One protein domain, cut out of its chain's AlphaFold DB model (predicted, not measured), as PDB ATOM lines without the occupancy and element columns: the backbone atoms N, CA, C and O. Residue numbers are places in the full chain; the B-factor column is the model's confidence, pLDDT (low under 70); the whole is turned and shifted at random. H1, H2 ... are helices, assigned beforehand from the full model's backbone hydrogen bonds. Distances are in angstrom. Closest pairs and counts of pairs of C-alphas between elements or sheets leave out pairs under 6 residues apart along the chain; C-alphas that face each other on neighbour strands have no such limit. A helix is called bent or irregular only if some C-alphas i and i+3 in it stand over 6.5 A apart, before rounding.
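Overview. This is residues 7 to 77 of the 81 residues of the protein "PhiRv1 phage protein" of Mycobacterium bohemicum DSM 44277 (UniProt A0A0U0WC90). An open, hook-like chain of helices: the short H1 folds back along the first part of the long H2 as a helical hairpin, and beyond H2 the bent H3 turns away as an arm that touches no helix. The printed part has 71 residues with three named helices, H1, H2 and H3 in that order, and no named strand; the class is all helix. It is extended, with a radius of gyration of the C-alphas of 19.4 A, and flat, spanning 54 by 34 by 16 A.

Arrangement. H1, residues 7 to 19, and H2, residues 25 to 49, form a helical hairpin. They touch, and their closest C-alphas, those of Lys 9 and Leu 34, are 5.8 A apart. They run opposite ways at a shallow tilt of 20 degrees. H2 touches H1 with residues 27 to 34 alone. H3, residues 55 to 76, was assigned as one helix by its hydrogen bonds but is bent: C-alphas 64 and 67 are 7.1 A apart. Its arms, H3a, residues 55 to 64, and H3b, residues 67 to 76, stand at a steep tilt of 59 degrees. Both arms are apart from H1 and from H2. Every O i to N i+4 pair is within hydrogen-bond range in H2, H3a and H3b; in H1 7 of 9 are.

Along the chain. H1 begins at C-alpha 7 (165.557, 142.661, 183.720) and is 19.5 A long. H2 is 36.5 A long and ends at C-alpha 49 (184.680, 152.241, 180.529). H3a measures 14.5 A and H3b 14.4 A, ending at C-alpha 76 (186.111, 125.372, 163.356).

Size, cuts and confidence. The C-alphas farthest apart, those of Asp 19 and Glu 56, are 55.2 A apart. The printed part has no cut, and both links are tight. Residues 62 to 77 stand free, of which 62 to 76 belong to H3. Mean pLDDT of the printed part is 91.7; residues 76 to 77 are under 70.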
ATOM      1  N   LYS A   7     166.675 142.031 182.991       94.19
ATOM      2  CA  LYS A   7     165.557 142.661 183.720       94.19
ATOM      3  C   LYS A   7     164.217 141.999 183.389       94.19
ATOM      4  O   LYS A   7     163.426 141.737 184.294       94.19
ATOM      5  N   GLN A   8     163.979 141.677 182.117       93.56
ATOM      6  CA  GLN A   8     162.792 140.931 181.683       93.56
ATOM      7  C   GLN A   8     162.821 139.487 182.203       93.56
ATOM      8  O   GLN A   8     161.812 139.010 182.726       93.56
ATOM      9  N   LYS A   9     163.983 138.815 182.160       94.50
ATOM     10  CA  LYS A   9     164.167 137.487 182.777       94.50
ATOM     11  C   LYS A   9     163.889 137.517 184.284       94.50
ATOM     12  O   LYS A   9     163.230 136.614 184.792       94.50
ATOM     13  N   ARG A  10     164.300 138.581 184.989       95.12
ATOM     14  CA  ARG A  10     164.003 138.787 186.418       95.12
ATOM     15  C   ARG A  10     162.504 138.907 186.688       95.12
ATOM     16  O   ARG A  10     162.013 138.276 187.617       95.12
ATOM     17  N   GLY A  11     161.781 139.676 185.872       95.44
ATOM     18  CA  GLY A  11     160.322 139.775 185.971       95.44
ATOM     19  C   GLY A  11     159.636 138.426 185.742       95.44
ATOM     20  O   GLY A  11     158.779 138.019 186.524       95.44
ATOM     21  N   LYS A  12     160.078 137.681 184.720       94.31
ATOM     22  CA  LYS A  12     159.591 136.322 184.445       94.31
ATOM     23  C   LYS A  12     159.867 135.367 185.611       94.31
ATOM     24  O   LYS A  12     158.993 134.573 185.946       94.31
ATOM     25  N   LEU A  13     161.046 135.460 186.229       95.31
ATOM     26  CA  LEU A  13     161.430 134.633 187.372       95.31
ATOM     27  C   LEU A  13     160.532 134.903 188.579       95.31
ATOM     28  O   LEU A  13     160.026 133.949 189.152       95.31
ATOM     29  N   ALA A  14     160.295 136.177 188.908       95.56
ATOM     30  CA  ALA A  14     159.429 136.569 190.019       95.56
ATOM     31  C   ALA A  14     157.995 136.051 189.849       95.56
ATOM     32  O   ALA A  14     157.407 135.550 190.803       95.56
ATOM     33  N   ARG A  15     157.454 136.123 188.624       96.06
ATOM     34  CA  ARG A  15     156.137 135.556 188.316       96.06
ATOM     35  C   ARG A  15     156.135 134.037 188.495       96.06
ATOM     36  O   ARG A  15     155.315 133.510 189.226       96.06
ATOM     37  N   LEU A  16     157.071 133.332 187.858       95.00
ATOM     38  CA  LEU A  16     157.099 131.867 187.893       95.00
ATOM     39  C   LEU A  16     157.403 131.295 189.283       95.00
ATOM     40  O   LEU A  16     156.945 130.202 189.587       95.00
ATOM     41  N   SER A  17     158.145 132.008 190.135       94.81
ATOM     42  CA  SER A  17     158.418 131.562 191.508       94.81
ATOM     43  C   SER A  17     157.197 131.585 192.428       94.81
ATOM     44  O   SER A  17     157.271 131.032 193.518       94.81
ATOM     45  N   GLN A  18     156.105 132.243 192.024       95.88
ATOM     46  CA  GLN A  18     154.834 132.189 192.755       95.88
ATOM     47  C   GLN A  18     154.100 130.868 192.500       95.88
ATOM     48  O   GLN A  18     153.438 130.359 193.398       95.88
ATOM     49  N   ASP A  19     154.260 130.310 191.297       95.56
ATOM     50  CA  ASP A  19     153.513 129.139 190.832       95.56
ATOM     51  C   ASP A  19     154.317 127.832 190.944       95.56
ATOM     52  O   ASP A  19     153.743 126.746 191.008       95.56
ATOM     53  N   LEU A  20     155.653 127.914 190.916       94.75
ATOM     54  CA  LEU A  20     156.545 126.759 190.810       94.75
ATOM     55  C   LEU A  20     157.435 126.597 192.050       94.75
ATOM     56  O   LEU A  20     157.928 127.593 192.588       94.75
ATOM     57  N   PRO A  21     157.729 125.348 192.461       94.38
ATOM     58  CA  PRO A  21     158.663 125.082 193.548       94.38
ATOM     59  C   PRO A  21     160.087 125.520 193.182       94.38
ATOM     60  O   PRO A  21     160.466 125.584 192.011       94.38
ATOM     61  N   ALA A  22     160.891 125.843 194.194       90.75
ATOM     62  CA  ALA A  22     162.183 126.508 194.018       90.75
ATOM     63  C   ALA A  22     163.225 125.699 193.219       90.75
ATOM     64  O   ALA A  22     164.136 126.286 192.632       90.75
ATOM     65  N   ASP A  23     163.114 124.379 193.197       94.06
ATOM     66  CA  ASP A  23     163.971 123.441 192.469       94.06
ATOM     67  C   ASP A  23     163.439 123.104 191.069       94.06
ATOM     68  O   ASP A  23     164.100 122.391 190.312       94.06
ATOM     69  N   HIS A  24     162.281 123.651 190.687       96.75
ATOM     70  CA  HIS A  24     161.670 123.360 189.402       96.75
ATOM     71  C   HIS A  24     162.651 123.659 188.249       96.75
ATOM     72  O   HIS A  24     163.190 124.774 188.181       96.75
ATOM     73  N   PRO A  25     162.845 122.734 187.287       96.25
ATOM     74  CA  PRO A  25     163.859 122.867 186.237       96.25
ATOM     75  C   PRO A  25     163.773 124.182 185.453       96.25
ATOM     76  O   PRO A  25     164.793 124.782 185.116       96.25
ATOM     77  N   GLN A  26     162.554 124.684 185.220       94.31
ATOM     78  CA  GLN A  26     162.355 125.971 184.544       94.31
ATOM     79  C   GLN A  26     162.892 127.164 185.350       94.31
ATOM     80  O   GLN A  26     163.432 128.093 184.753       94.31
ATOM     81  N   LEU A  27     162.771 127.161 186.685       95.62
ATOM     82  CA  LEU A  27     163.325 128.231 187.520       95.62
ATOM     83  C   LEU A  27     164.852 128.154 187.561       95.62
ATOM     84  O   LEU A  27     165.510 129.192 187.508       95.62
ATOM     85  N   VAL A  28     165.413 126.945 187.617       96.75
ATOM     86  CA  VAL A  28     166.867 126.728 187.597       96.75
ATOM     87  C   VAL A  28     167.468 127.235 186.286       96.75
ATOM     88  O   VAL A  28     168.395 128.048 186.312       96.75
ATOM     89  N   ALA A  29     166.895 126.835 185.147       94.94
ATOM     90  CA  ALA A  29     167.320 127.311 183.833       94.94
ATOM     91  C   ALA A  29     167.197 128.839 183.726       94.94
ATOM     92  O   ALA A  29     168.149 129.521 183.350       94.94
ATOM     93  N   LEU A  30     166.060 129.399 184.154       95.81
ATOM     94  CA  LEU A  30     165.820 130.837 184.087       95.81
ATOM     95  C   LEU A  30     166.783 131.645 184.970       95.81
ATOM     96  O   LEU A  30     167.210 132.722 184.559       95.81
ATOM     97  N   ARG A  31     167.153 131.144 186.156       95.56
ATOM     98  CA  ARG A  31     168.185 131.768 187.003       95.56
ATOM     99  C   ARG A  31     169.542 131.754 186.319       95.56
ATOM    100  O   ARG A  31     170.188 132.796 186.265       95.56
ATOM    101  N   ARG A  32     169.958 130.602 185.789       95.81
ATOM    102  CA  ARG A  32     171.238 130.463 185.083       95.81
ATOM    103  C   ARG A  32     171.332 131.471 183.939       95.81
ATOM    104  O   ARG A  32     172.301 132.219 183.859       95.81
ATOM    105  N   ASP A  33     170.290 131.541 183.120       94.50
ATOM    106  CA  ASP A  33     170.252 132.432 181.966       94.50
ATOM    107  C   ASP A  33     170.163 133.913 182.376       94.50
ATOM    108  O   ASP A  33     170.707 134.774 181.692       94.50
ATOM    109  N   LEU A  34     169.486 134.234 183.484       95.44
ATOM    110  CA  LEU A  34     169.458 135.589 184.044       95.44
ATOM    111  C   LEU A  34     170.850 136.018 184.514       95.44
ATOM    112  O   LEU A  34     171.269 137.139 184.231       95.44
ATOM    113  N   TYR A  35     171.556 135.148 185.239       95.31
ATOM    114  CA  TYR A  35     172.895 135.452 185.738       95.31
ATOM    115  C   TYR A  35     173.909 135.585 184.605       95.31
ATOM    116  O   TYR A  35     174.722 136.505 184.652       95.31
ATOM    117  N   ALA A  36     173.814 134.740 183.575       94.62
ATOM    118  CA  ALA A  36     174.641 134.844 182.377       94.62
ATOM    119  C   ALA A  36     174.461 136.207 181.685       94.62
ATOM    120  O   ALA A  36     175.440 136.922 181.485       94.62
ATOM    121  N   ASP A  37     173.219 136.618 181.409       94.12
ATOM    122  CA  ASP A  37     172.947 137.916 180.776       94.12
ATOM    123  C   ASP A  37     173.415 139.093 181.636       94.12
ATOM    124  O   ASP A  37     173.983 140.059 181.131       94.12
ATOM    125  N   ARG A  38     173.165 139.027 182.950       94.88
ATOM    126  CA  ARG A  38     173.559 140.090 183.878       94.88
ATOM    127  C   ARG A  38     175.079 140.233 183.934       94.88
ATOM    128  O   ARG A  38     175.575 141.355 183.989       94.88
ATOM    129  N   LEU A  39     175.802 139.114 183.935       94.69
ATOM    130  CA  LEU A  39     177.259 139.111 183.915       94.69
ATOM    131  C   LEU A  39     177.788 139.673 182.594       94.69
ATOM    132  O   LEU A  39     178.675 140.519 182.622       94.69
ATOM    133  N   ALA A  40     177.213 139.267 181.461       93.31
ATOM    134  CA  ALA A  40     177.597 139.783 180.152       93.31
ATOM    135  C   ALA A  40     177.416 141.309 180.060       93.31
ATOM    136  O   ALA A  40     178.332 142.012 179.636       93.31
ATOM    137  N   GLU A  41     176.274 141.835 180.518       94.00
ATOM    138  CA  GLU A  41     176.026 143.284 180.568       94.00
ATOM    139  C   GLU A  41     177.022 143.996 181.494       94.00
ATOM    140  O   GLU A  41     177.544 145.054 181.147       94.00
ATOM    141  N   HIS A  42     177.332 143.413 182.655       93.19
ATOM    142  CA  HIS A  42     178.303 143.991 183.581       93.19
ATOM    143  C   HIS A  42     179.716 144.038 182.991       93.19
ATOM    144  O   HIS A  42     180.339 145.095 183.018       93.19
ATOM    145  N   ILE A  43     180.196 142.928 182.420       92.31
ATOM    146  CA  ILE A  43     181.502 142.862 181.752       92.31
ATOM    147  C   ILE A  43     181.564 143.913 180.649       92.31
ATOM    148  O   ILE A  43     182.516 144.685 180.612       92.31
ATOM    149  N   LYS A  44     180.532 143.992 179.800       92.12
ATOM    150  CA  LYS A  44     180.469 144.994 178.737       92.12
ATOM    151  C   LYS A  44     180.597 146.411 179.290       92.12
ATOM    152  O   LYS A  44     181.443 147.157 178.822       92.12
ATOM    153  N   ASN A  45     179.817 146.760 180.310       91.69
ATOM    154  CA  ASN A  45     179.858 148.100 180.895       91.69
ATOM    155  C   ASN A  45     181.235 148.447 181.479       91.69
ATOM    156  O   ASN A  45     181.657 149.592 181.378       91.69
ATOM    157  N   ILE A  46     181.918 147.483 182.103       93.75
ATOM    158  CA  ILE A  46     183.259 147.691 182.663       93.75
ATOM    159  C   ILE A  46     184.300 147.831 181.550       93.75
ATOM    160  O   ILE A  46     185.130 148.734 181.602       93.75
ATOM    161  N   VAL A  47     184.243 146.974 180.529       89.69
ATOM    162  CA  VAL A  47     185.161 147.024 179.384       89.69
ATOM    163  C   VAL A  47     184.969 148.312 178.582       89.69
ATOM    164  O   VAL A  47     185.954 148.948 178.232       89.69
ATOM    165  N   ASP A  48     183.727 148.741 178.355       88.88
ATOM    166  CA  ASP A  48     183.412 149.983 177.637       88.88
ATOM    167  C   ASP A  48     183.912 151.240 178.388       88.88
ATOM    168  O   ASP A  48     184.116 152.284 177.775       88.88
ATOM    169  N   GLN A  49     184.110 151.159 179.712       91.06
ATOM    170  CA  GLN A  49     184.680 152.241 180.529       91.06
ATOM    171  C   GLN A  49     186.211 152.235 180.562       91.06
ATOM    172  O   GLN A  49     186.814 153.216 181.002       91.06
ATOM    173  N   ALA A  50     186.848 151.140 180.148       87.00
ATOM    174  CA  ALA A  50     188.295 151.059 180.137       87.00
ATOM    175  C   ALA A  50     188.860 151.994 179.053       87.00
ATOM    176  O   ALA A  50     188.316 152.055 177.945       87.00
ATOM    177  N   PRO A  51     189.960 152.718 179.331       86.69
ATOM    178  CA  PRO A  51     190.673 153.416 178.275       86.69
ATOM    179  C   PRO A  51     191.107 152.403 177.204       86.69
ATOM    180  O   PRO A  51     191.398 151.248 177.536       86.69
ATOM    181  N   PRO A  52     191.156 152.808 175.923       86.62
ATOM    182  CA  PRO A  52     191.658 151.931 174.878       86.62
ATOM    183  C   PRO A  52     193.079 151.483 175.227       86.62
ATOM    184  O   PRO A  52     193.878 152.266 175.748       86.62
ATOM    185  N   PHE A  53     193.387 150.219 174.943       87.50
ATOM    186  CA  PHE A  53     194.736 149.697 175.124       87.50
ATOM    187  C   PHE A  53     195.741 150.501 174.295       87.50
ATOM    188  O   PHE A  53     195.438 150.924 173.175       87.50
ATOM    189  N   THR A  54     196.950 150.680 174.829       92.44
ATOM    190  CA  THR A  54     198.058 151.201 174.023       92.44
ATOM    191  C   THR A  54     198.442 150.180 172.955       92.44
ATOM    192  O   THR A  54     198.139 148.988 173.076       92.44
ATOM    193  N   GLN A  55     199.127 150.626 171.904       92.19
ATOM    194  CA  GLN A  55     199.548 149.726 170.833       92.19
ATOM    195  C   GLN A  55     200.444 148.596 171.369       92.19
ATOM    196  O   GLN A  55     200.245 147.437 171.018       92.19
ATOM    197  N   GLU A  56     201.339 148.901 172.311       93.06
ATOM    198  CA  GLU A  56     202.223 147.920 172.946       93.06
ATOM    199  C   GLU A  56     201.436 146.867 173.740       93.06
ATOM    200  O   GLU A  56     201.767 145.682 173.711       93.06
ATOM    201  N   GLN A  57     200.372 147.279 174.435       92.19
ATOM    202  CA  GLN A  57     199.496 146.364 175.171       92.19
ATOM    203  C   GLN A  57     198.702 145.464 174.219       92.19
ATOM    204  O   GLN A  57     198.560 144.267 174.473       92.19
ATOM    205  N   VAL A  58     198.218 146.014 173.102       92.06
ATOM    206  CA  VAL A  58     197.562 145.229 172.047       92.06
ATOM    207  C   VAL A  58     198.526 144.198 171.461       92.06
ATOM    208  O   VAL A  58     198.136 143.048 171.262       92.06
ATOM    209  N   ASP A  59     199.779 144.572 171.220       94.25
ATOM    210  CA  ASP A  59     200.787 143.670 170.662       94.25
ATOM    211  C   ASP A  59     201.121 142.525 171.635       94.25
ATOM    212  O   ASP A  59     201.192 141.366 171.222       94.25
ATOM    213  N   GLN A  60     201.211 142.806 172.939       93.38
ATOM    214  CA  GLN A  60     201.355 141.771 173.971       93.38
ATOM    215  C   GLN A  60     200.151 140.821 174.013       93.38
ATOM    216  O   GLN A  60     200.323 139.599 174.047       93.38
ATOM    217  N   LEU A  61     198.927 141.360 173.964       91.75
ATOM    218  CA  LEU A  61     197.706 140.551 173.935       91.75
ATOM    219  C   LEU A  61     197.644 139.654 172.694       91.75
ATOM    220  O   LEU A  61     197.241 138.498 172.806       91.75
ATOM    221  N   ARG A  62     198.082 140.138 171.526       94.19
ATOM    222  CA  ARG A  62     198.151 139.316 170.305       94.19
ATOM    223  C   ARG A  62     199.050 138.102 170.494       94.19
ATOM    224  O   ARG A  62     198.638 137.004 170.141       94.19
ATOM    225  N   VAL A  63     200.240 138.280 171.071       95.44
ATOM    226  CA  VAL A  63     201.172 137.166 171.315       95.44
ATOM    227  C   VAL A  63     200.551 136.120 172.243       95.44
ATOM    228  O   VAL A  63     200.662 134.925 171.976       95.44
ATOM    229  N   LEU A  64     199.866 136.557 173.303       93.88
ATOM    230  CA  LEU A  64     199.247 135.661 174.283       93.88
ATOM    231  C   LEU A  64     198.024 134.910 173.737       93.88
ATOM    232  O   LEU A  64     197.816 133.755 174.098       93.88
ATOM    233  N   LEU A  65     197.215 135.551 172.888       93.25
ATOM    234  CA  LEU A  65     195.955 134.989 172.383       93.25
ATOM    235  C   LEU A  65     196.111 134.186 171.082       93.25
ATOM    236  O   LEU A  65     195.194 133.459 170.698       93.25
ATOM    237  N   GLU A  66     197.255 134.284 170.403       92.75
ATOM    238  CA  GLU A  66     197.514 133.578 169.145       92.75
ATOM    239  C   GLU A  66     197.412 132.038 169.252       92.75
ATOM    240  O   GLU A  66     196.817 131.440 168.355       92.75
ATOM    241  N   PRO A  67     197.901 131.363 170.316       92.56
ATOM    242  CA  PRO A  67     197.721 129.915 170.470       92.56
ATOM    243  C   PRO A  67     196.244 129.513 170.537       92.56
ATOM    244  O   PRO A  67     195.808 128.650 169.780       92.56
ATOM    245  N   THR A  68     195.457 130.199 171.373       92.12
ATOM    246  CA  THR A  68     194.010 129.964 171.499       92.12
ATOM    247  C   THR A  68     193.288 130.221 170.179       92.12
ATOM    248  O   THR A  68     192.387 129.480 169.799       92.12
ATOM    249  N   ARG A  69     193.692 131.259 169.438       90.12
ATOM    250  CA  ARG A  69     193.122 131.559 168.122       90.12
ATOM    251  C   ARG A  69     193.355 130.423 167.119       90.12
ATOM    252  O   ARG A  69     192.440 130.119 166.357       90.12
ATOM    253  N   ARG A  70     194.548 129.816 167.101       88.81
ATOM    254  CA  ARG A  70     194.854 128.676 166.218       88.81
ATOM    255  C   ARG A  70     194.028 127.448 166.572       88.81
ATOM    256  O   ARG A  70     193.412 126.875 165.684       88.81
ATOM    257  N   GLU A  71     193.949 127.115 167.856       89.25
ATOM    258  CA  GLU A  71     193.139 125.995 168.346       89.25
ATOM    259  C   GLU A  71     191.665 126.144 167.929       89.25
ATOM    260  O   GLU A  71     191.063 125.216 167.393       89.25
ATOM    261  N   LEU A  72     191.091 127.345 168.069       84.75
ATOM    262  CA  LEU A  72     189.724 127.623 167.615       84.75
ATOM    263  C   LEU A  72     189.555 127.501 166.092       84.75
ATOM    264  O   LEU A  72     188.495 127.076 165.634       84.75
ATOM    265  N   ALA A  73     190.568 127.867 165.303       85.00
ATOM    266  CA  ALA A  73     190.531 127.718 163.849       85.00
ATOM    267  C   ALA A  73     190.576 126.241 163.419       85.00
ATOM    268  O   ALA A  73     189.863 125.852 162.497       85.00
ATOM    269  N   GLU A  74     191.362 125.416 164.110       81.81
ATOM    270  CA  GLU A  74     191.436 123.969 163.880       81.81
ATOM    271  C   GLU A  74     190.130 123.262 164.276       81.81
ATOM    272  O   GLU A  74     189.663 122.381 163.558       81.81
ATOM    273  N   LEU A  75     189.484 123.701 165.363       76.38
ATOM    274  CA  LEU A  75     188.179 123.192 165.798       76.38
ATOM    275  C   LEU A  75     187.020 123.636 164.884       76.38
ATOM    276  O   LEU A  75     186.044 122.904 164.731       76.38
ATOM    277  N   GLY A  76     187.116 124.821 164.275       61.88
ATOM    278  CA  GLY A  76     186.111 125.372 163.356       61.88
ATOM    279  C   GLY A  76     186.262 124.936 161.892       61.88
ATOM    280  O   GLY A  76     185.361 125.173 161.093       61.88
ATOM    281  N   GLY A  77     187.372 124.285 161.527       55.59
ATOM    282  CA  GLY A  77     187.666 123.835 160.159       55.59
ATOM    283  C   GLY A  77     186.886 122.602 159.682       55.59
ATOM    284  O   GLY A  77     187.160 122.104 158.593       55.59
TER     285      GLY A  77